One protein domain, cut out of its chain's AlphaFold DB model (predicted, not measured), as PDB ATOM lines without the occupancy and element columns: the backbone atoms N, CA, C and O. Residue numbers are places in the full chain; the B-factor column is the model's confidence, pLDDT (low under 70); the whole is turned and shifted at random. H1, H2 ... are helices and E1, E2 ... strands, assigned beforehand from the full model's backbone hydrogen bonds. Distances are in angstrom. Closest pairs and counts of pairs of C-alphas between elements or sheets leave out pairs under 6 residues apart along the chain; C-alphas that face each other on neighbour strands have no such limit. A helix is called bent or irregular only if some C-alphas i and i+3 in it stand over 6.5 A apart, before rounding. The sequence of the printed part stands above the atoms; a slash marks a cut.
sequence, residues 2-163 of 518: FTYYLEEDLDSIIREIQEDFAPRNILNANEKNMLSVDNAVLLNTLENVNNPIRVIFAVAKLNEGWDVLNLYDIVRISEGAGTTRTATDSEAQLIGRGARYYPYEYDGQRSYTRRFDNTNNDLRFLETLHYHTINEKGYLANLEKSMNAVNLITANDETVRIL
ATOM      1  N   PHE A   2     -60.760  12.581  60.926       55.28
ATOM      2  CA  PHE A   2     -61.980  13.261  60.446       55.28
ATOM      3  C   PHE A   2     -63.024  13.599  61.525       55.28
ATOM      4  O   PHE A   2     -63.789  14.532  61.337       55.28
ATOM      5  N   THR A   3     -63.027  12.900  62.668       58.19
ATOM      6  CA  THR A   3     -63.916  13.203  63.809       58.19
ATOM      7  C   THR A   3     -63.709  14.617  64.351       58.19
ATOM      8  O   THR A   3     -64.673  15.276  64.702       58.19
ATOM      9  N   TYR A   4     -62.466  15.103  64.325       70.06
ATOM     10  CA  TYR A   4     -62.102  16.453  64.751       70.06
ATOM     11  C   TYR A   4     -62.869  17.526  63.970       70.06
ATOM     12  O   TYR A   4     -63.573  18.346  64.542       70.06
ATOM     13  N   TYR A   5     -62.841  17.441  62.638       70.88
ATOM     14  CA  TYR A   5     -63.536  18.389  61.763       70.88
ATOM     15  C   TYR A   5     -65.068  18.293  61.827       70.88
ATOM     16  O   TYR A   5     -65.748  19.186  61.333       70.88
ATOM     17  N   LEU A   6     -65.617  17.209  62.388       71.44
ATOM     18  CA  LEU A   6     -67.057  17.055  62.622       71.44
ATOM     19  C   LEU A   6     -67.499  17.636  63.975       71.44
ATOM     20  O   LEU A   6     -68.693  17.860  64.165       71.44
ATOM     21  N   GLU A   7     -66.562  17.844  64.902       79.56
ATOM     22  CA  GLU A   7     -66.814  18.292  66.278       79.56
ATOM     23  C   GLU A   7     -66.410  19.760  66.512       79.56
ATOM     24  O   GLU A   7     -66.988  20.409  67.384       79.56
ATOM     25  N   GLU A   8     -65.473  20.293  65.722       81.69
ATOM     26  CA  GLU A   8     -64.986  21.675  65.813       81.69
ATOM     27  C   GLU A   8     -65.842  22.678  65.025       81.69
ATOM     28  O   GLU A   8     -66.454  22.362  64.000       81.69
ATOM     29  N   ASP A   9     -65.869  23.928  65.490       89.75
ATOM     30  CA  ASP A   9     -66.557  25.006  64.788       89.75
ATOM     31  C   ASP A   9     -65.738  25.543  63.598       89.75
ATOM     32  O   ASP A   9     -64.508  25.465  63.543       89.75
ATOM     33  N   LEU A  10     -66.441  26.121  62.623       86.00
ATOM     34  CA  LEU A  10     -65.845  26.557  61.362       86.00
ATOM     35  C   LEU A  10     -64.825  27.697  61.537       86.00
ATOM     36  O   LEU A  10     -63.868  27.760  60.765       86.00
ATOM     37  N   ASP A  11     -64.976  28.566  62.543       89.12
ATOM     38  CA  ASP A  11     -64.007  29.635  62.801       89.12
ATOM     39  C   ASP A  11     -62.696  29.064  63.356       89.12
ATOM     40  O   ASP A  11     -61.616  29.527  62.978       89.12
ATOM     41  N   SER A  12     -62.777  28.045  64.215       85.75
ATOM     42  CA  SER A  12     -61.612  27.320  64.738       85.75
ATOM     43  C   SER A  12     -60.864  26.589  63.621       85.75
ATOM     44  O   SER A  12     -59.656  26.785  63.463       85.75
ATOM     45  N   ILE A  13     -61.589  25.886  62.743       84.62
ATOM     46  CA  ILE A  13     -61.013  25.217  61.564       84.62
ATOM     47  C   ILE A  13     -60.319  26.225  60.633       84.62
ATOM     48  O   ILE A  13     -59.200  25.984  60.178       84.62
ATOM     49  N   ILE A  14     -60.943  27.376  60.355       87.00
ATOM     50  CA  ILE A  14     -60.332  28.419  59.513       87.00
ATOM     51  C   ILE A  14     -59.030  28.929  60.133       87.00
ATOM     52  O   ILE A  14     -58.039  29.090  59.417       87.00
ATOM     53  N   ARG A  15     -59.014  29.193  61.444       88.19
ATOM     54  CA  ARG A  15     -57.808  29.672  62.137       88.19
ATOM     55  C   ARG A  15     -56.688  28.649  62.084       88.19
ATOM     56  O   ARG A  15     -55.547  29.028  61.850       88.19
ATOM     57  N   GLU A  16     -56.997  27.371  62.250       85.12
ATOM     58  CA  GLU A  16     -56.002  26.308  62.129       85.12
ATOM     59  C   GLU A  16     -55.420  26.211  60.730       85.12
ATOM     60  O   GLU A  16     -54.203  26.153  60.592       85.12
ATOM     61  N   ILE A  17     -56.259  26.278  59.694       86.88
ATOM     62  CA  ILE A  17     -55.775  26.321  58.311       86.88
ATOM     63  C   ILE A  17     -54.860  27.539  58.124       86.88
ATOM     64  O   ILE A  17     -53.778  27.418  57.560       86.88
ATOM     65  N   GLN A  18     -55.233  28.715  58.633       88.56
ATOM     66  CA  GLN A  18     -54.376  29.904  58.555       88.56
ATOM     67  C   GLN A  18     -53.034  29.714  59.282       88.56
ATOM     68  O   GLN A  18     -51.994  30.116  58.758       88.56
ATOM     69  N   GLU A  19     -53.038  29.082  60.457       88.19
ATOM     70  CA  GLU A  19     -51.825  28.754  61.213       88.19
ATOM     71  C   GLU A  19     -50.959  27.700  60.508       88.19
ATOM     72  O   GLU A  19     -49.730  27.782  60.562       88.19
ATOM     73  N   ASP A  20     -51.572  26.752  59.800       87.25
ATOM     74  CA  ASP A  20     -50.886  25.749  58.987       87.25
ATOM     75  C   ASP A  20     -50.112  26.391  57.826       87.25
ATOM     76  O   ASP A  20     -49.033  25.920  57.473       87.25
ATOM     77  N   PHE A  21     -50.590  27.518  57.296       90.00
ATOM     78  CA  PHE A  21     -49.908  28.303  56.260       90.00
ATOM     79  C   PHE A  21     -49.074  29.474  56.817       90.00
ATOM     80  O   PHE A  21     -48.611  30.330  56.058       90.00
ATOM     81  N   ALA A  22     -48.834  29.524  58.132       90.44
ATOM     82  CA  ALA A  22     -47.979  30.542  58.737       90.44
ATOM     83  C   ALA A  22     -46.521  30.442  58.230       90.44
ATOM     84  O   ALA A  22     -46.061  29.355  57.883       90.44
ATOM     85  N   PRO A  23     -45.722  31.530  58.267       89.25
ATOM     86  CA  PRO A  23     -44.365  31.555  57.701       89.25
ATOM     87  C   PRO A  23     -43.419  30.442  58.178       89.25
ATOM     88  O   PRO A  23     -42.542  30.020  57.435       89.25
ATOM     89  N   ARG A  24     -43.606  29.942  59.405       84.75
ATOM     90  CA  ARG A  24     -42.834  28.826  59.988       84.75
ATOM     91  C   ARG A  24     -43.042  27.479  59.274       84.75
ATOM     92  O   ARG A  24     -42.185  26.610  59.372       84.75
ATOM     93  N   ASN A  25     -44.154  27.335  58.559       88.06
ATOM     94  CA  ASN A  25     -44.547  26.147  57.801       88.06
ATOM     95  C   ASN A  25     -44.281  26.311  56.291       88.06
ATOM     96  O   ASN A  25     -44.660  25.463  55.479       88.06
ATOM     97  N   ILE A  26     -43.632  27.413  55.905       88.25
ATOM     98  CA  ILE A  26     -43.228  27.713  54.534       88.25
ATOM     99  C   ILE A  26     -41.728  27.474  54.418       88.25
ATOM    100  O   ILE A  26     -40.932  28.045  55.163       88.25
ATOM    101  N   LEU A  27     -41.330  26.660  53.447       84.50
ATOM    102  CA  LEU A  27     -39.935  26.314  53.226       84.50
ATOM    103  C   LEU A  27     -39.418  26.898  51.910       84.50
ATOM    104  O   LEU A  27     -39.965  26.655  50.837       84.50
ATOM    105  N   ASN A  28     -38.302  27.621  51.970       81.62
ATOM    106  CA  ASN A  28     -37.584  28.057  50.776       81.62
ATOM    107  C   ASN A  28     -36.467  27.060  50.434       81.62
ATOM    108  O   ASN A  28     -35.382  27.087  51.016       81.62
ATOM    109  N   ALA A  29     -36.716  26.197  49.452       71.88
ATOM    110  CA  ALA A  29     -35.788  25.163  48.998       71.88
ATOM    111  C   ALA A  29     -34.594  25.718  48.184       71.88
ATOM    112  O   ALA A  29     -33.738  24.961  47.722       71.88
ATOM    113  N   ASN A  30     -34.508  27.038  47.990       65.50
ATOM    114  CA  ASN A  30     -33.465  27.663  47.173       65.50
ATOM    115  C   ASN A  30     -32.254  28.145  47.966       65.50
ATOM    116  O   ASN A  30     -31.177  28.322  47.387       65.50
ATOM    117  N   GLU A  31     -32.413  28.366  49.269       59.28
ATOM    118  CA  GLU A  31     -31.363  28.928  50.110       59.28
ATOM    119  C   GLU A  31     -30.225  27.926  50.341       59.28
ATOM    120  O   GLU A  31     -30.434  26.723  50.483       59.28
ATOM    121  N   LYS A  32     -28.982  28.419  50.438       50.75
ATOM    122  CA  LYS A  32     -27.787  27.589  50.714       50.75
ATOM    123  C   LYS A  32     -27.872  26.812  52.043       50.75
ATOM    124  O   LYS A  32     -27.096  25.881  52.247       50.75
ATOM    125  N   ASN A  33     -28.832  27.157  52.903       48.59
ATOM    126  CA  ASN A  33     -29.174  26.467  54.150       48.59
ATOM    127  C   ASN A  33     -30.021  25.191  53.954       48.59
ATOM    128  O   ASN A  33     -30.420  24.570  54.940       48.59
ATOM    129  N   MET A  34     -30.208  24.733  52.710       46.50
ATOM    130  CA  MET A  34     -30.707  23.389  52.356       46.50
ATOM    131  C   MET A  34     -29.906  22.232  53.005       46.50
ATOM    132  O   MET A  34     -30.292  21.076  52.899       46.50
ATOM    133  N   LEU A  35     -28.775  22.541  53.651       45.38
ATOM    134  CA  LEU A  35     -27.845  21.609  54.290       45.38
ATOM    135  C   LEU A  35     -28.013  21.491  55.816       45.38
ATOM    136  O   LEU A  35     -27.203  20.815  56.451       45.38
ATOM    137  N   SER A  36     -29.012  22.138  56.428       54.62
ATOM    138  CA  SER A  36     -29.401  21.741  57.787       54.62
ATOM    139  C   SER A  36     -30.089  20.376  57.716       54.62
ATOM    140  O   SER A  36     -30.937  20.145  56.853       54.62
ATOM    141  N   VAL A  37     -29.691  19.455  58.598       55.78
ATOM    142  CA  VAL A  37     -30.261  18.099  58.680       55.78
ATOM    143  C   VAL A  37     -31.788  18.169  58.802       55.78
ATOM    144  O   VAL A  37     -32.492  17.406  58.150       55.78
ATOM    145  N   ASP A  38     -32.290  19.159  59.540       61.53
ATOM    146  CA  ASP A  38     -33.714  19.345  59.818       61.53
ATOM    147  C   ASP A  38     -34.530  19.650  58.551       61.53
ATOM    148  O   ASP A  38     -35.555  19.012  58.312       61.53
ATOM    149  N   ASN A  39     -34.052  20.540  57.671       66.31
ATOM    150  CA  ASN A  39     -34.757  20.856  56.422       66.31
ATOM    151  C   ASN A  39     -34.764  19.669  55.449       66.31
ATOM    152  O   ASN A  39     -35.765  19.431  54.779       66.31
ATOM    153  N   ALA A  40     -33.678  18.893  55.381       64.56
ATOM    154  CA  ALA A  40     -33.630  17.688  54.553       64.56
ATOM    155  C   ALA A  40     -34.574  16.591  55.078       64.56
ATOM    156  O   ALA A  40     -35.225  15.907  54.290       64.56
ATOM    157  N   VAL A  41     -34.688  16.439  56.402       69.75
ATOM    158  CA  VAL A  41     -35.650  15.521  57.028       69.75
ATOM    159  C   VAL A  41     -37.086  15.952  56.734       69.75
ATOM    160  O   VAL A  41     -37.888  15.114  56.324       69.75
ATOM    161  N   LEU A  42     -37.408  17.243  56.870       75.75
ATOM    162  CA  LEU A  42     -38.743  17.769  56.562       75.75
ATOM    163  C   LEU A  42     -39.122  17.541  55.096       75.75
ATOM    164  O   LEU A  42     -40.237  17.118  54.815       75.75
ATOM    165  N   LEU A  43     -38.189  17.737  54.166       74.19
ATOM    166  CA  LEU A  43     -38.429  17.485  52.744       74.19
ATOM    167  C   LEU A  43     -38.632  16.001  52.412       74.19
ATOM    168  O   LEU A  43     -39.478  15.664  51.591       74.19
ATOM    169  N   ASN A  44     -37.905  15.105  53.078       71.69
ATOM    170  CA  ASN A  44     -38.036  13.660  52.862       71.69
ATOM    171  C   ASN A  44     -39.240  13.038  53.588       71.69
ATOM    172  O   ASN A  44     -39.499  11.847  53.435       71.69
ATOM    173  N   THR A  45     -39.956  13.809  54.408       77.31
ATOM    174  CA  THR A  45     -41.091  13.330  55.211       77.31
ATOM    175  C   THR A  45     -42.361  14.129  54.947       77.31
ATOM    176  O   THR A  45     -43.227  14.187  55.814       77.31
ATOM    177  N   LEU A  46     -42.494  14.768  53.780       82.12
ATOM    178  CA  LEU A  46     -43.651  15.613  53.445       82.12
ATOM    179  C   LEU A  46     -44.993  14.868  53.502       82.12
ATOM    180  O   LEU A  46     -46.012  15.480  53.795       82.12
ATOM    181  N   GLU A  47     -44.994  13.552  53.288       79.50
ATOM    182  CA  GLU A  47     -46.186  12.696  53.410       79.50
ATOM    183  C   GLU A  47     -46.526  12.320  54.862       79.50
ATOM    184  O   GLU A  47     -47.592  11.766  55.138       79.50
ATOM    185  N   ASN A  48     -45.626  12.588  55.813       80.88
ATOM    186  CA  ASN A  48     -45.902  12.358  57.221       80.88
ATOM    187  C   ASN A  48     -46.955  13.365  57.689       80.88
ATOM    188  O   ASN A  48     -46.757  14.571  57.593       80.88
ATOM    189  N   VAL A  49     -48.040  12.860  58.269       79.06
ATOM    190  CA  VAL A  49     -49.134  13.655  58.846       79.06
ATOM    191  C   VAL A  49     -48.632  14.718  59.831       79.06
ATOM    192  O   VAL A  49     -49.204  15.799  59.920       79.06
ATOM    193  N   ASN A  50     -47.557  14.420  60.562       81.00
ATOM    194  CA  ASN A  50     -46.980  15.327  61.554       81.00
ATOM    195  C   ASN A  50     -45.970  16.317  60.955       81.00
ATOM    196  O   ASN A  50     -45.337  17.066  61.700       81.00
ATOM    197  N   ASN A  51     -45.759  16.304  59.638       84.06
ATOM    198  CA  ASN A  51     -44.904  17.278  58.984       84.06
ATOM    199  C   ASN A  51     -45.609  18.642  58.978       84.06
ATOM    200  O   ASN A  51     -46.739  18.727  58.497       84.06
ATOM    201  N   PRO A  52     -44.983  19.709  59.499       86.00
ATOM    202  CA  PRO A  52     -45.608  21.024  59.553       86.00
ATOM    203  C   PRO A  52     -45.564  21.775  58.216       86.00
ATOM    204  O   PRO A  52     -46.283  22.754  58.058       86.00
ATOM    205  N   ILE A  53     -44.733  21.367  57.251       88.88
ATOM    206  CA  ILE A  53     -44.543  22.117  56.004       88.88
ATOM    207  C   ILE A  53     -45.785  22.007  55.108       88.88
ATOM    208  O   ILE A  53     -46.314  20.916  54.885       88.88
ATOM    209  N   ARG A  54     -46.244  23.153  54.588       89.62
ATOM    210  CA  ARG A  54     -47.407  23.262  53.682       89.62
ATOM    211  C   ARG A  54     -47.081  23.902  52.337       89.62
ATOM    212  O   ARG A  54     -47.719  23.575  51.344       89.62
ATOM    213  N   VAL A  55     -46.087  24.792  52.285       89.75
ATOM    214  CA  VAL A  55     -45.705  25.516  51.060       89.75
ATOM    215  C   VAL A  55     -44.203  25.433  50.854       89.75
ATOM    216  O   VAL A  55     -43.430  25.679  51.781       89.75
ATOM    217  N   ILE A  56     -43.787  25.135  49.623       85.75
ATOM    218  CA  ILE A  56     -42.378  25.090  49.240       85.75
ATOM    219  C   ILE A  56     -42.123  26.033  48.065       85.75
ATOM    220  O   ILE A  56     -42.730  25.902  47.006       85.75
ATOM    221  N   PHE A  57     -41.161  26.940  48.228       85.25
ATOM    222  CA  PHE A  57     -40.622  27.743  47.134       85.25
ATOM    223  C   PHE A  57     -39.374  27.081  46.556       85.25
ATOM    224  O   PHE A  57     -38.408  26.841  47.279       85.25
ATOM    225  N   ALA A  58     -39.356  26.841  45.244       76.81
ATOM    226  CA  ALA A  58     -38.234  26.213  44.553       76.81
ATOM    227  C   ALA A  58     -38.014  26.800  43.147       76.81
ATOM    228  O   ALA A  58     -38.961  27.147  42.452       76.81
ATOM    229  N   VAL A  59     -36.751  26.893  42.729       70.31
ATOM    230  CA  VAL A  59     -36.296  27.390  41.424       70.31
ATOM    231  C   VAL A  59     -35.502  26.279  40.755       70.31
ATOM    232  O   VAL A  59     -34.424  25.944  41.239       70.31
ATOM    233  N   ALA A  60     -36.025  25.704  39.668       55.41
ATOM    234  CA  ALA A  60     -35.350  24.713  38.808       55.41
ATOM    235  C   ALA A  60     -34.703  23.497  39.528       55.41
ATOM    236  O   ALA A  60     -33.888  22.789  38.945       55.41
ATOM    237  N   LYS A  61     -35.039  23.264  40.804       51.78
ATOM    238  CA  LYS A  61     -34.392  22.296  41.709       51.78
ATOM    239  C   LYS A  61     -35.296  21.137  42.130       51.78
ATOM    240  O   LYS A  61     -34.852  20.271  42.874       51.78
ATOM    241  N   LEU A  62     -36.537  21.092  41.651       52.41
ATOM    242  CA  LEU A  62     -37.483  20.005  41.952       52.41
ATOM    243  C   LEU A  62     -37.421  18.863  40.931       52.41
ATOM    244  O   LEU A  62     -38.306  18.013  40.874       52.41
ATOM    245  N   ASN A  63     -36.374  18.835  40.111       47.19
ATOM    246  CA  ASN A  63     -36.373  18.009  38.916       47.19
ATOM    247  C   ASN A  63     -36.134  16.529  39.240       47.19
ATOM    248  O   ASN A  63     -36.628  15.686  38.502       47.19
ATOM    249  N   GLU A  64     -35.486  16.161  40.354       44.97
ATOM    250  CA  GLU A  64     -35.193  14.755  40.693       44.97
ATOM    251  C   GLU A  64     -35.113  14.530  42.216       44.97
ATOM    252  O   GLU A  64     -34.318  15.166  42.899       44.97
ATOM    253  N   GLY A  65     -35.959  13.637  42.754       45.00
ATOM    254  CA  GLY A  65     -36.006  13.271  44.185       45.00
ATOM    255  C   GLY A  65     -37.288  13.660  44.933       45.00
ATOM    256  O   GLY A  65     -37.458  13.271  46.082       45.00
ATOM    257  N   TRP A  66     -38.194  14.388  44.281       57.88
ATOM    258  CA  TRP A  66     -39.510  14.739  44.815       57.88
ATOM    259  C   TRP A  66     -40.575  13.857  44.171       57.88
ATOM    260  O   TRP A  66     -40.963  14.067  43.022       57.88
ATOM    261  N   ASP A  67     -40.985  12.833  44.907       58.41
ATOM    262  CA  ASP A  67     -42.079  11.926  44.575       58.41
ATOM    263  C   ASP A  67     -42.979  11.871  45.806       58.41
ATOM    264  O   ASP A  67     -42.861  10.984  46.643       58.41
ATOM    265  N   VAL A  68     -43.754  12.941  45.978       69.50
ATOM    266  CA  VAL A  68     -44.671  13.124  47.102       69.50
ATOM    267  C   VAL A  68     -46.087  13.006  46.570       69.50
ATOM    268  O   VAL A  68     -46.495  13.754  45.682       69.50
ATOM    269  N   LEU A  69     -46.826  12.035  47.088       77.25
ATOM    270  CA  LEU A  69     -48.183  11.748  46.649       77.25
ATOM    271  C   LEU A  69     -49.164  12.836  47.107       77.25
ATOM    272  O   LEU A  69     -50.146  13.095  46.426       77.25
ATOM    273  N   ASN A  70     -48.889  13.515  48.223       81.44
ATOM    274  CA  ASN A  70     -49.738  14.574  48.777       81.44
ATOM    275  C   ASN A  70     -49.492  15.972  48.166       81.44
ATOM    276  O   ASN A  70     -49.724  16.986  48.828       81.44
ATOM    277  N   LEU A  71     -49.017  16.041  46.919       85.00
ATOM    278  CA  LEU A  71     -48.880  17.288  46.166       85.00
ATOM    279  C   LEU A  71     -50.185  17.597  45.424       85.00
ATOM    280  O   LEU A  71     -50.538  16.900  44.480       85.00
ATOM    281  N   TYR A  72     -50.872  18.664  45.833       86.12
ATOM    282  CA  TYR A  72     -52.173  19.050  45.267       86.12
ATOM    283  C   TYR A  72     -52.125  20.286  44.369       86.12
ATOM    284  O   TYR A  72     -52.936  20.400  43.452       86.12
ATOM    285  N   ASP A  73     -51.158  21.177  44.584       87.75
ATOM    286  CA  ASP A  73     -51.043  22.439  43.858       87.75
ATOM    287  C   ASP A  73     -49.596  22.696  43.435       87.75
ATOM    288  O   ASP A  73     -48.664  22.609  44.236       87.75
ATOM    289  N   ILE A  74     -49.411  23.078  42.174       86.06
ATOM    290  CA  ILE A  74     -48.150  23.610  41.656       86.06
ATOM    291  C   ILE A  74     -48.429  25.010  41.121       86.06
ATOM    292  O   ILE A  74     -49.252  25.178  40.224       86.06
ATOM    293  N   VAL A  75     -47.734  26.016  41.649       87.44
ATOM    294  CA  VAL A  75     -47.873  27.410  41.210       87.44
ATOM    295  C   VAL A  75     -46.582  27.865  40.544       87.44
ATOM    296  O   VAL A  75     -45.543  27.993  41.193       87.44
ATOM    297  N   ARG A  76     -46.646  28.141  39.241       81.94
ATOM    298  CA  ARG A  76     -45.538  28.714  38.478       81.94
ATOM    299  C   ARG A  76     -45.537  30.234  38.597       81.94
ATOM    300  O   ARG A  76     -46.497  30.902  38.217       81.94
ATOM    301  N   ILE A  77     -44.413  30.778  39.056       80.31
ATOM    302  CA  ILE A  77     -44.159  32.219  39.160       80.31
ATOM    303  C   ILE A  77     -43.127  32.586  38.087       80.31
ATOM    304  O   ILE A  77     -41.979  32.156  38.182       80.31
ATOM    305  N   SER A  78     -43.522  33.332  37.046       66.06
ATOM    306  CA  SER A  78     -42.690  33.504  35.837       66.06
ATOM    307  C   SER A  78     -42.563  34.920  35.273       66.06
ATOM    308  O   SER A  78     -42.003  35.059  34.186       66.06
ATOM    309  N   GLU A  79     -43.037  35.971  35.953       58.53
ATOM    310  CA  GLU A  79     -42.930  37.339  35.418       58.53
ATOM    311  C   GLU A  79     -41.469  37.698  35.061       58.53
ATOM    312  O   GLU A  79     -40.619  37.873  35.932       58.53
ATOM    313  N   GLY A  80     -41.174  37.800  33.755       53.81
ATOM    314  CA  GLY A  80     -39.894  38.281  33.217       53.81
ATOM    315  C   GLY A  80     -38.810  37.234  32.909       53.81
ATOM    316  O   GLY A  80     -37.731  37.622  32.463       53.81
ATOM    317  N   ALA A  81     -39.054  35.931  33.100       54.19
ATOM    318  CA  ALA A  81     -38.074  34.882  32.787       54.19
ATOM    319  C   ALA A  81     -38.252  34.320  31.362       54.19
ATOM    320  O   ALA A  81     -39.362  34.013  30.936       54.19
ATOM    321  N   GLY A  82     -37.152  34.149  30.619       56.53
ATOM    322  CA  GLY A  82     -37.182  33.530  29.290       56.53
ATOM    323  C   GLY A  82     -37.575  32.049  29.353       56.53
ATOM    324  O   GLY A  82     -36.986  31.274  30.104       56.53
ATOM    325  N   THR A  83     -38.559  31.645  28.550       58.09
ATOM    326  CA  THR A  83     -39.032  30.254  28.479       58.09
ATOM    327  C   THR A  83     -38.076  29.401  27.647       58.09
ATOM    328  O   THR A  83     -37.953  29.605  26.439       58.09
ATOM    329  N   THR A  84     -37.422  28.418  28.270       64.00
ATOM    330  CA  THR A  84     -36.596  27.416  27.574       64.00
ATOM    331  C   THR A  84     -37.314  26.070  27.531       64.00
ATOM    332  O   THR A  84     -38.049  25.726  28.455       64.00
ATOM    333  N   ARG A  85     -37.083  25.282  26.471       64.56
ATOM    334  CA  ARG A  85     -37.662  23.934  26.325       64.56
ATOM    335  C   ARG A  85     -37.267  23.001  27.476       64.56
ATOM    336  O   ARG A  85     -38.094  22.251  27.974       64.56
ATOM    337  N   THR A  86     -36.026  23.107  27.944       64.12
ATOM    338  CA  THR A  86     -35.503  22.318  29.066       64.12
ATOM    339  C   THR A  86     -36.249  22.597  30.372       64.12
ATOM    340  O   THR A  86     -36.496  21.671  31.137       64.12
ATOM    341  N   ALA A  87     -36.644  23.852  30.618       67.31
ATOM    342  CA  ALA A  87     -37.435  24.204  31.794       67.31
ATOM    343  C   ALA A  87     -38.868  23.649  31.709       67.31
ATOM    344  O   ALA A  87     -39.373  23.116  32.692       67.31
ATOM    345  N   THR A  88     -39.501  23.697  30.531       71.06
ATOM    346  CA  THR A  88     -40.831  23.089  30.333       71.06
ATOM    347  C   THR A  88     -40.797  21.563  30.408       71.06
ATOM    348  O   THR A  88     -41.730  20.965  30.938       71.06
ATOM    349  N   ASP A  89     -39.714  20.923  29.958       69.88
ATOM    350  CA  ASP A  89     -39.532  19.471  30.079       69.88
ATOM    351  C   ASP A  89     -39.413  19.041  31.550       69.88
ATOM    352  O   ASP A  89     -40.027  18.052  31.955       69.88
ATOM    353  N   SER A  90     -38.691  19.798  32.384       69.75
ATOM    354  CA  SER A  90     -38.603  19.487  33.816       69.75
ATOM    355  C   SER A  90     -39.905  19.760  34.572       69.75
ATOM    356  O   SER A  90     -40.266  18.997  35.468       69.75
ATOM    357  N   GLU A  91     -40.639  20.817  34.207       75.81
ATOM    358  CA  GLU A  91     -41.973  21.097  34.753       75.81
ATOM    359  C   GLU A  91     -42.972  19.983  34.405       75.81
ATOM    360  O   GLU A  91     -43.676  19.496  35.288       75.81
ATOM    361  N   ALA A  92     -42.988  19.510  33.155       74.31
ATOM    362  CA  ALA A  92     -43.849  18.406  32.739       74.31
ATOM    363  C   ALA A  92     -43.567  17.117  33.528       74.31
ATOM    364  O   ALA A  92     -44.487  16.432  33.974       74.31
ATOM    365  N   GLN A  93     -42.293  16.808  33.778       70.38
ATOM    366  CA  GLN A  93     -41.916  15.677  34.628       70.38
ATOM    367  C   GLN A  93     -42.407  15.834  36.073       70.38
ATOM    368  O   GLN A  93     -42.866  14.856  36.665       70.38
ATOM    369  N   LEU A  94     -42.331  17.043  36.643       74.38
ATOM    370  CA  LEU A  94     -42.837  17.325  37.988       74.38
ATOM    371  C   LEU A  94     -44.353  17.120  38.062       74.38
ATOM    372  O   LEU A  94     -44.825  16.448  38.979       74.38
ATOM    373  N   ILE A  95     -45.099  17.624  37.074       77.69
ATOM    374  CA  ILE A  95     -46.547  17.401  36.971       77.69
ATOM    375  C   ILE A  95     -46.845  15.899  36.915       77.69
ATOM    376  O   ILE A  95     -47.746  15.430  37.600       77.69
ATOM    377  N   GLY A  96     -46.060  15.113  36.174       71.00
ATOM    378  CA  GLY A  96     -46.276  13.665  36.088       71.00
ATOM    379  C   GLY A  96     -46.048  12.901  37.370       71.00
ATOM    380  O   GLY A  96     -46.726  11.908  37.629       71.00
ATOM    381  N   ARG A  97     -45.101  13.363  38.184       70.94
ATOM    382  CA  ARG A  97     -44.882  12.812  39.522       70.94
ATOM    383  C   ARG A  97     -45.996  13.240  40.475       70.94
ATOM    384  O   ARG A  97     -46.526  12.391  41.179       70.94
ATOM    385  N   GLY A  98     -46.406  14.508  40.431       69.38
ATOM    386  CA  GLY A  98     -47.500  15.040  41.249       69.38
ATOM    387  C   GLY A  98     -48.885  14.492  40.889       69.38
ATOM    388  O   GLY A  98     -49.751  14.412  41.746       69.38
ATOM    389  N   ALA A  99     -49.112  14.059  39.645       69.81
ATOM    390  CA  ALA A  99     -50.404  13.531  39.192       69.81
ATOM    391  C   ALA A  99     -50.722  12.116  39.722       69.81
ATOM    392  O   ALA A  99     -51.749  11.519  39.369       69.81
ATOM    393  N   ARG A 100     -49.840  11.550  40.549       73.94
ATOM    394  CA  ARG A 100     -50.033  10.247  41.182       73.94
ATOM    395  C   ARG A 100     -51.115  10.327  42.254       73.94
ATOM    396  O   ARG A 100     -51.288  11.328  42.930       73.94
ATOM    397  N   TYR A 101     -51.869   9.243  42.394       81.31
ATOM    398  CA  TYR A 101     -52.966   9.183  43.353       81.31
ATOM    399  C   TYR A 101     -52.445   8.994  44.780       81.31
ATOM    400  O   TYR A 101     -51.754   8.008  45.036       81.31
ATOM    401  N   TYR A 102     -52.822   9.883  45.705       84.50
ATOM    402  CA  TYR A 102     -52.582   9.711  47.139       84.50
ATOM    403  C   TYR A 102     -53.690   8.874  47.794       84.50
ATOM    404  O   TYR A 102     -54.826   9.339  47.890       84.50
ATOM    405  N   PRO A 103     -53.403   7.650  48.280       83.06
ATOM    406  CA  PRO A 103     -54.417   6.787  48.880       83.06
ATOM    407  C   PRO A 103     -54.915   7.324  50.227       83.06
ATOM    408  O   PRO A 103     -54.183   7.284  51.225       83.06
ATOM    409  N   TYR A 104     -56.189   7.711  50.294       82.88
ATOM    410  CA  TYR A 104     -56.870   8.119  51.528       82.88
ATOM    411  C   TYR A 104     -58.000   7.151  51.910       82.88
ATOM    412  O   TYR A 104     -58.573   6.447  51.069       82.88
ATOM    413  N   GLU A 105     -58.308   7.084  53.203       81.44
ATOM    414  CA  GLU A 105     -59.408   6.277  53.731       81.44
ATOM    415  C   GLU A 105     -60.757   6.951  53.451       81.44
ATOM    416  O   GLU A 105     -60.911   8.152  53.657       81.44
ATOM    417  N   TYR A 106     -61.721   6.173  52.965       81.75
ATOM    418  CA  TYR A 106     -63.095   6.603  52.723       81.75
ATOM    419  C   TYR A 106     -64.023   5.410  52.975       81.75
ATOM    420  O   TYR A 106     -63.724   4.308  52.510       81.75
ATOM    421  N   ASP A 107     -65.093   5.604  53.752       82.06
ATOM    422  CA  ASP A 107     -66.018   4.546  54.198       82.06
ATOM    423  C   ASP A 107     -65.317   3.301  54.783       82.06
ATOM    424  O   ASP A 107     -65.675   2.155  54.509       82.06
ATOM    425  N   GLY A 108     -64.264   3.522  55.581       80.31
ATOM    426  CA  GLY A 108     -63.490   2.457  56.231       80.31
ATOM    427  C   GLY A 108     -62.614   1.629  55.284       80.31
ATOM    428  O   GLY A 108     -62.053   0.613  55.690       80.31
ATOM    429  N   GLN A 109     -62.486   2.033  54.015       74.31
ATOM    430  CA  GLN A 109     -61.645   1.359  53.029       74.31
ATOM    431  C   GLN A 109     -60.568   2.296  52.497       74.31
ATOM    432  O   GLN A 109     -60.837   3.445  52.151       74.31
ATOM    433  N   ARG A 110     -59.341   1.788  52.352       79.19
ATOM    434  CA  ARG A 110     -58.240   2.493  51.688       79.19
ATOM    435  C   ARG A 110     -58.053   1.939  50.278       79.19
ATOM    436  O   ARG A 110     -57.623   0.804  50.102       79.19
ATOM    437  N   SER A 111     -58.410   2.741  49.284       76.12
ATOM    438  CA  SER A 111     -58.259   2.416  47.869       76.12
ATOM    439  C   SER A 111     -56.904   2.897  47.372       76.12
ATOM    440  O   SER A 111     -56.476   3.989  47.729       76.12
ATOM    441  N   TYR A 112     -56.256   2.105  46.519       77.44
ATOM    442  CA  TYR A 112     -55.050   2.499  45.775       77.44
ATOM    443  C   TYR A 112     -55.374   2.877  44.320       77.44
ATOM    444  O   TYR A 112     -54.486   2.974  43.476       77.44
ATOM    445  N   THR A 113     -56.661   3.065  44.026       77.00
ATOM    446  CA  THR A 113     -57.197   3.579  42.764       77.00
ATOM    447  C   THR A 113     -58.136   4.747  43.051       77.00
ATOM    448  O   THR A 113     -58.821   4.746  44.079       77.00
ATOM    449  N   ARG A 114     -58.196   5.710  42.130       76.50
ATOM    450  CA  ARG A 114     -59.113   6.856  42.197       76.50
ATOM    451  C   ARG A 114     -60.567   6.385  42.273       76.50
ATOM    452  O   ARG A 114     -60.923   5.387  41.641       76.50
ATOM    453  N   ARG A 115     -61.381   7.053  43.091       80.56
ATOM    454  CA  ARG A 115     -62.772   6.661  43.376       80.56
ATOM    455  C   ARG A 115     -63.794   7.532  42.652       80.56
ATOM    456  O   ARG A 115     -64.878   7.043  42.347       80.56
ATOM    457  N   PHE A 116     -63.468   8.798  42.395       81.38
ATOM    458  CA  PHE A 116     -64.448   9.826  42.044       81.38
ATOM    459  C   PHE A 116     -64.222  10.487  40.678       81.38
ATOM    460  O   PHE A 116     -64.984  11.385  40.328       81.38
ATOM    461  N   ASP A 117     -63.253  10.019  39.878       67.44
ATOM    462  CA  ASP A 117     -62.935  10.565  38.542       67.44
ATOM    463  C   ASP A 117     -64.180  10.740  37.647       67.44
ATOM    464  O   ASP A 117     -64.366  11.784  37.025       67.44
ATOM    465  N   ASN A 118     -65.074   9.743  37.631       64.81
ATOM    466  CA  ASN A 118     -66.248   9.694  36.746       64.81
ATOM    467  C   ASN A 118     -67.570  10.054  37.443       64.81
ATOM    468  O   ASN A 118     -68.650   9.806  36.904       64.81
ATOM    469  N   THR A 119     -67.513  10.595  38.659       66.62
ATOM    470  CA  THR A 119     -68.705  10.918  39.453       66.62
ATOM    471  C   THR A 119     -68.699  12.384  39.855       66.62
ATOM    472  O   THR A 119     -67.658  12.934  40.201       66.62
ATOM    473  N   ASN A 120     -69.868  13.024  39.842       70.44
ATOM    474  CA  ASN A 120     -70.008  14.394  40.325       70.44
ATOM    475  C   ASN A 120     -70.056  14.400  41.864       70.44
ATOM    476  O   ASN A 120     -71.137  14.370  42.450       70.44
ATOM    477  N   ASN A 121     -68.883  14.340  42.495       79.69
ATOM    478  CA  ASN A 121     -68.696  14.319  43.944       79.69
ATOM    479  C   ASN A 121     -67.635  15.358  44.334       79.69
ATOM    480  O   ASN A 121     -66.568  15.402  43.717       79.69
ATOM    481  N   ASP A 122     -67.899  16.150  45.372       78.19
ATOM    482  CA  ASP A 122     -66.975  17.177  45.870       78.19
ATOM    483  C   ASP A 122     -65.621  16.586  46.306       78.19
ATOM    484  O   ASP A 122     -64.576  17.217  46.154       78.19
ATOM    485  N   LEU A 123     -65.604  15.324  46.749       81.25
ATOM    486  CA  LEU A 123     -64.388  14.592  47.123       81.25
ATOM    487  C   LEU A 123     -63.452  14.307  45.947       81.25
ATOM    488  O   LEU A 123     -62.291  13.969  46.172       81.25
ATOM    489  N   ARG A 124     -63.896  14.508  44.697       80.38
ATOM    490  CA  ARG A 124     -63.010  14.493  43.522       80.38
ATOM    491  C   ARG A 124     -61.863  15.496  43.667       80.38
ATOM    492  O   ARG A 124     -60.784  15.275  43.119       80.38
ATOM    493  N   PHE A 125     -62.064  16.566  44.438       82.12
ATOM    494  CA  PHE A 125     -61.013  17.531  44.747       82.12
ATOM    495  C   PHE A 125     -59.769  16.871  45.368       82.12
ATOM    496  O   PHE A 125     -58.652  17.233  45.018       82.12
ATOM    497  N   LEU A 126     -59.942  15.833  46.195       80.44
ATOM    498  CA  LEU A 126     -58.843  15.083  46.825       80.44
ATOM    499  C   LEU A 126     -58.081  14.167  45.853       80.44
ATOM    500  O   LEU A 126     -57.068  13.576  46.225       80.44
ATOM    501  N   GLU A 127     -58.571  14.018  44.622       82.56
ATOM    502  CA  GLU A 127     -57.977  13.182  43.571       82.56
ATOM    503  C   GLU A 127     -57.448  14.025  42.395       82.56
ATOM    504  O   GLU A 127     -57.006  13.475  41.385       82.56
ATOM    505  N   THR A 128     -57.485  15.358  42.529       80.94
ATOM    506  CA  THR A 128     -57.150  16.323  41.475       80.94
ATOM    507  C   THR A 128     -55.887  17.112  41.832       80.94
ATOM    508  O   THR A 128     -55.827  17.757  42.876       80.94
ATOM    509  N   LEU A 129     -54.896  17.100  40.935       85.56
ATOM    510  CA  LEU A 129     -53.741  18.002  40.977       85.56
ATOM    511  C   LEU A 129     -54.071  19.275  40.189       85.56
ATOM    512  O   LEU A 129     -54.493  19.194  39.033       85.56
ATOM    513  N   HIS A 130     -53.806  20.440  40.770       85.38
ATOM    514  CA  HIS A 130     -53.969  21.728  40.112       85.38
ATOM    515  C   HIS A 130     -52.609  22.317  39.730       85.38
ATOM    516  O   HIS A 130     -51.689  22.414  40.542       85.38
ATOM    517  N   TYR A 131     -52.485  22.736  38.472       84.69
ATOM    518  CA  TYR A 131     -51.318  23.451  37.969       84.69
ATOM    519  C   TYR A 131     -51.713  24.881  37.602       84.69
ATOM    520  O   TYR A 131     -52.527  25.101  36.704       84.69
ATOM    521  N   HIS A 132     -51.122  25.855  38.285       86.81
ATOM    522  CA  HIS A 132     -51.429  27.275  38.148       86.81
ATOM    523  C   HIS A 132     -50.269  27.995  37.464       86.81
ATOM    524  O   HIS A 132     -49.119  27.899  37.886       86.81
ATOM    525  N   THR A 133     -50.567  28.758  36.417       81.25
ATOM    526  CA  THR A 133     -49.586  29.570  35.686       81.25
ATOM    527  C   THR A 133     -50.253  30.827  35.144       81.25
ATOM    528  O   THR A 133     -51.461  30.857  34.907       81.25
ATOM    529  N   ILE A 134     -49.453  31.860  34.880       80.31
ATOM    530  CA  ILE A 134     -49.890  33.014  34.090       80.31
ATOM    531  C   ILE A 134     -50.226  32.533  32.668       80.31
ATOM    532  O   ILE A 134     -49.557  31.647  32.124       80.31
ATOM    533  N   ASN A 135     -51.280  33.097  32.072       77.81
ATOM    534  CA  ASN A 135     -51.768  32.726  30.741       77.81
ATOM    535  C   ASN A 135     -50.850  33.255  29.623       77.81
ATOM    536  O   ASN A 135     -51.152  34.235  28.939       77.81
ATOM    537  N   GLU A 136     -49.714  32.590  29.439       78.06
ATOM    538  CA  GLU A 136     -48.726  32.881  28.405       78.06
ATOM    539  C   GLU A 136     -48.822  31.850  27.268       78.06
ATOM    540  O   GLU A 136     -48.381  30.708  27.398       78.06
ATOM    541  N   LYS A 137     -49.364  32.251  26.108       74.25
ATOM    542  CA  LYS A 137     -49.636  31.334  24.978       74.25
ATOM    543  C   LYS A 137     -48.425  30.507  24.528       74.25
ATOM    544  O   LYS A 137     -48.560  29.315  24.275       74.25
ATOM    545  N   GLY A 138     -47.251  31.134  24.405       73.69
ATOM    546  CA  GLY A 138     -46.033  30.450  23.949       73.69
ATOM    547  C   GLY A 138     -45.509  29.426  24.957       73.69
ATOM    548  O   GLY A 138     -45.018  28.370  24.570       73.69
ATOM    549  N   TYR A 139     -45.667  29.716  26.248       78.25
ATOM    550  CA  TYR A 139     -45.316  28.805  27.327       78.25
ATOM    551  C   TYR A 139     -46.259  27.598  27.371       78.25
ATOM    552  O   TYR A 139     -45.780  26.469  27.366       78.25
ATOM    553  N   LEU A 140     -47.577  27.824  27.327       77.62
ATOM    554  CA  LEU A 140     -48.570  26.745  27.345       77.62
ATOM    555  C   LEU A 140     -48.368  25.766  26.181       77.62
ATOM    556  O   LEU A 140     -48.399  24.558  26.389       77.62
ATOM    557  N   ALA A 141     -48.058  26.276  24.985       75.44
ATOM    558  CA  ALA A 141     -47.751  25.436  23.827       75.44
ATOM    559  C   ALA A 141     -46.468  24.597  24.003       75.44
ATOM    560  O   ALA A 141     -46.361  23.507  23.445       75.44
ATOM    561  N   ASN A 142     -45.477  25.092  24.750       76.50
ATOM    562  CA  ASN A 142     -44.268  24.328  25.066       76.50
ATOM    563  C   ASN A 142     -44.526  23.309  26.180       76.50
ATOM    564  O   ASN A 142     -44.097  22.167  26.046       76.50
ATOM    565  N   LEU A 143     -45.269  23.685  27.222       78.19
ATOM    566  CA  LEU A 143     -45.666  22.781  28.299       78.19
ATOM    567  C   LEU A 143     -46.490  21.607  27.759       78.19
ATOM    568  O   LEU A 143     -46.199  20.468  28.091       78.19
ATOM    569  N   GLU A 144     -47.452  21.859  26.869       72.75
ATOM    570  CA  GLU A 144     -48.238  20.813  26.200       72.75
ATOM    571  C   GLU A 144     -47.340  19.838  25.416       72.75
ATOM    572  O   GLU A 144     -47.482  18.620  25.521       72.75
ATOM    573  N   LYS A 145     -46.349  20.352  24.675       72.62
ATOM    574  CA  LYS A 145     -45.360  19.509  23.978       72.62
ATOM    575  C   LYS A 145     -44.538  18.663  24.953       72.62
ATOM    576  O   LYS A 145     -44.335  17.480  24.692       72.62
ATOM    577  N   SER A 146     -44.074  19.257  26.050       73.62
ATOM    578  CA  SER A 146     -43.282  18.584  27.083       73.62
ATOM    579  C   SER A 146     -44.087  17.510  27.825       73.62
ATOM    580  O   SER A 146     -43.588  16.407  28.024       73.62
ATOM    581  N   MET A 147     -45.349  17.789  28.162       70.62
ATOM    582  CA  MET A 147     -46.291  16.852  28.792       70.62
ATOM    583  C   MET A 147     -46.565  15.640  27.896       70.62
ATOM    584  O   MET A 147     -46.400  14.495  28.323       70.62
ATOM    585  N   ASN A 148     -46.859  15.886  26.616       64.50
ATOM    586  CA  ASN A 148     -47.032  14.822  25.629       64.50
ATOM    587  C   ASN A 148     -45.769  13.951  25.485       64.50
ATOM    588  O   ASN A 148     -45.880  12.731  25.366       64.50
ATOM    589  N   ALA A 149     -44.570  14.543  25.546       62.41
ATOM    590  CA  ALA A 149     -43.306  13.803  25.462       62.41
ATOM    591  C   ALA A 149     -43.068  12.846  26.647       62.41
ATOM    592  O   ALA A 149     -42.364  11.848  26.489       62.41
ATOM    593  N   VAL A 150     -43.661  13.116  27.814       54.94
ATOM    594  CA  VAL A 150     -43.572  12.259  29.011       54.94
ATOM    595  C   VAL A 150     -44.792  11.345  29.190       54.94
ATOM    596  O   VAL A 150     -44.997  10.801  30.273       54.94
ATOM    597  N   ASN A 151     -45.601  11.154  28.139       55.59
ATOM    598  CA  ASN A 151     -46.851  10.377  28.149       55.59
ATOM    599  C   ASN A 151     -47.897  10.854  29.174       55.59
ATOM    600  O   ASN A 151     -48.874  10.151  29.441       55.59
ATOM    601  N   LEU A 152     -47.732  12.055  29.731       57.06
ATOM    602  CA  LEU A 152     -48.790  12.728  30.464       57.06
ATOM    603  C   LEU A 152     -49.631  13.418  29.422       57.06
ATOM    604  O   LEU A 152     -49.294  14.496  28.940       57.06
ATOM    605  N   ILE A 153     -50.691  12.748  29.010       53.03
ATOM    606  CA  ILE A 153     -51.510  13.291  27.950       53.03
ATOM    607  C   ILE A 153     -52.163  14.567  28.491       53.03
ATOM    608  O   ILE A 153     -53.066  14.507  29.323       53.03
ATOM    609  N   THR A 154     -51.690  15.728  28.035       47.94
ATOM    610  CA  THR A 154     -52.408  16.998  28.155       47.94
ATOM    611  C   THR A 154     -53.602  16.895  27.232       47.94
ATOM    612  O   THR A 154     -53.544  17.254  26.061       47.94
ATOM    613  N   ALA A 155     -54.660  16.288  27.746       45.12
ATOM    614  CA  ALA A 155     -55.854  16.026  26.989       45.12
ATOM    615  C   ALA A 155     -57.070  16.495  27.758       45.12
ATOM    616  O   ALA A 155     -57.361  16.010  28.846       45.12
ATOM    617  N   ASN A 156     -57.840  17.371  27.124       48.94
ATOM    618  CA  ASN A 156     -59.281  17.332  27.323       48.94
ATOM    619  C   ASN A 156     -59.776  15.957  26.840       48.94
ATOM    620  O   ASN A 156     -59.228  15.435  25.862       48.94
ATOM    621  N   ASP A 157     -60.829  15.399  27.449       48.28
ATOM    622  CA  ASP A 157     -61.449  14.109  27.067       48.28
ATOM    623  C   ASP A 157     -61.710  13.979  25.547       48.28
ATOM    624  O   ASP A 157     -61.720  12.894  24.958       48.28
ATOM    625  N   GLU A 158     -61.850  15.112  24.858       52.00
ATOM    626  CA  GLU A 158     -62.015  15.208  23.411       52.00
ATOM    627  C   GLU A 158     -60.780  14.785  22.594       52.00
ATOM    628  O   GLU A 158     -60.941  14.405  21.435       52.00
ATOM    629  N   THR A 159     -59.579  14.760  23.175       54.62
ATOM    630  CA  THR A 159     -58.286  14.536  22.489       54.62
ATOM    631  C   THR A 159     -57.632  13.183  22.787       54.62
ATOM    632  O   THR A 159     -56.589  12.874  22.214       54.62
ATOM    633  N   VAL A 160     -58.261  12.336  23.606       60.22
ATOM    634  CA  VAL A 160     -57.812  10.964  23.913       60.22
ATOM    635  C   VAL A 160     -58.808   9.922  23.442       60.22
ATOM    636  O   VAL A 160     -60.016  10.150  23.425       60.22
ATOM    637  N   ARG A 161     -58.298   8.759  23.035       73.25
ATOM    638  CA  ARG A 161     -59.078   7.543  22.812       73.25
ATOM    639  C   ARG A 161     -58.713   6.540  23.905       73.25
ATOM    640  O   ARG A 161     -57.535   6.314  24.178       73.25
ATOM    641  N   ILE A 162     -59.729   5.955  24.527       77.00
ATOM    642  CA  ILE A 162     -59.561   4.860  25.482       77.00
ATOM    643  C   ILE A 162     -59.614   3.562  24.686       77.00
ATOM    644  O   ILE A 162     -60.574   3.302  23.961       77.00
ATOM    645  N   LEU A 163     -58.556   2.770  24.796       83.31
ATOM    646  CA  LEU A 163     -58.451   1.446  24.209       83.31
ATOM    647  C   LEU A 163     -58.630   0.438  25.339       83.31
ATOM    648  O   LEU A 163     -57.829   0.398  26.267       83.31
TER     649      LEU A 163
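What this domain is: This is residues 2 to 163 of the 518 residues of an uncharacterized protein of Enterococcus sp. 6D12_DIV0197 (UniProt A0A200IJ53). A loosely built, open model in which a pair of short parallel strands, E3 and E4, lies near the middle, with the long helix H5 alongside and H7 crossing H5. A second pair of parallel strands, E1 and E2, lies away from the first, with the small helices H3 and H4 beyond it; most of H2, residues 10 to 12 and 14 to 19, sticks out, and so does the tail of residues 156 to 163, which ends in E5. The printed part has 162 residues, with seven named helices and five named strands in the order H1 H2 E1 H3 H4 E2 E3 H5 H6 E4 H7 E5. The class is mixed, helices and strands, with 78 residues, under half, in named elements. The whole is only just compact, close to loose, with a radius of gyration of the C-alphas of 18.0 A and spans of 48 by 47 by 27 A.

Where its parts are: E3 is residues 73 to 75, 6.5 A from first to last C-alpha, and E4 is residues 130 to 132, 6.4 A. H5, the longest helix, is residues 85 to 98, 20.0 A, from C-alpha 85 at (-37.662, 23.934, 26.325). H7 is residues 137 to 149, 18.6 A, and H6 residues 122 to 127, 10.1 A. E1, residues 26 to 28, and E2, residues 55 to 57, are each 6.8 A. H3, residues 32 to 35, is only just irregular, with C-alphas 32 and 35 7.0 A apart. H4 is residues 37 to 44, 10.7 A. H1, residues 2 to 7, is 9.1 A and begins with C-alpha 2 at (-61.980, 13.261, 60.446). H2 is residues 10 to 20, 15.2 A. E5, residues 160 to 163, is 9.5 A and ends with C-alpha 163 at (-58.451, 1.446, 24.209).

How they stand to each other: E3 and E4 are parallel neighbours at 10 degrees, with N 74 and O 130 within hydrogen-bond range at 2.9 A and N 132 and O 74 at 2.8 A. E3, H5, H6 and E4 make a strand-helix-strand unit, two parallel neighbour strands with helices between them along the chain, and its crossover is right-handed. The closest C-alphas of H5 and E4, those of Ile 95 and Tyr 131, are 7.8 A apart. H5 and H7 touch, with Asp 89 and Ser 146 as their closest C-alphas at 4.9 A, at a steep tilt of 61 degrees, the same way. H6 and H7 are apart. E1 and E2 are parallel at 17 degrees, with N 27 and O 55 within hydrogen-bond range at 2.9 A. E1, H3, H4 and E2 make a second such unit, also right-handed. H3 and H4 are close but not clearly touching, with the C-alphas of Met 34 and Ala 40 closest at 6.8 A. H1 and H2 are close but not clearly touching, with the C-alphas of Tyr 5 and Ile 13 closest at 7.3 A. E5 pairs with no named strand. Every O i to N i+4 pair is within hydrogen-bond range in H1, H2, H4, H5 and H7; H6 has 0 of 2, but 3 of 3 O i to N i+3 pairs, and H3 is too short for an O i to N i+4 pair.

The domain as a whole: The C-alphas of Glu 7 and Thr 84, the two farthest apart, are 49.9 A apart. The printed part has no cut. The links from E2 to E3, 15 residues, and from H5 to H6, 23 residues, are long; in the second, residues 105 to 106 pair antiparallel with residues 109 to 110. The mean pLDDT of the printed part is 73.1, and 53 residues are under 70, among them residues 30 to 41, 60 to 68, 78 to 87 and 148 to 160.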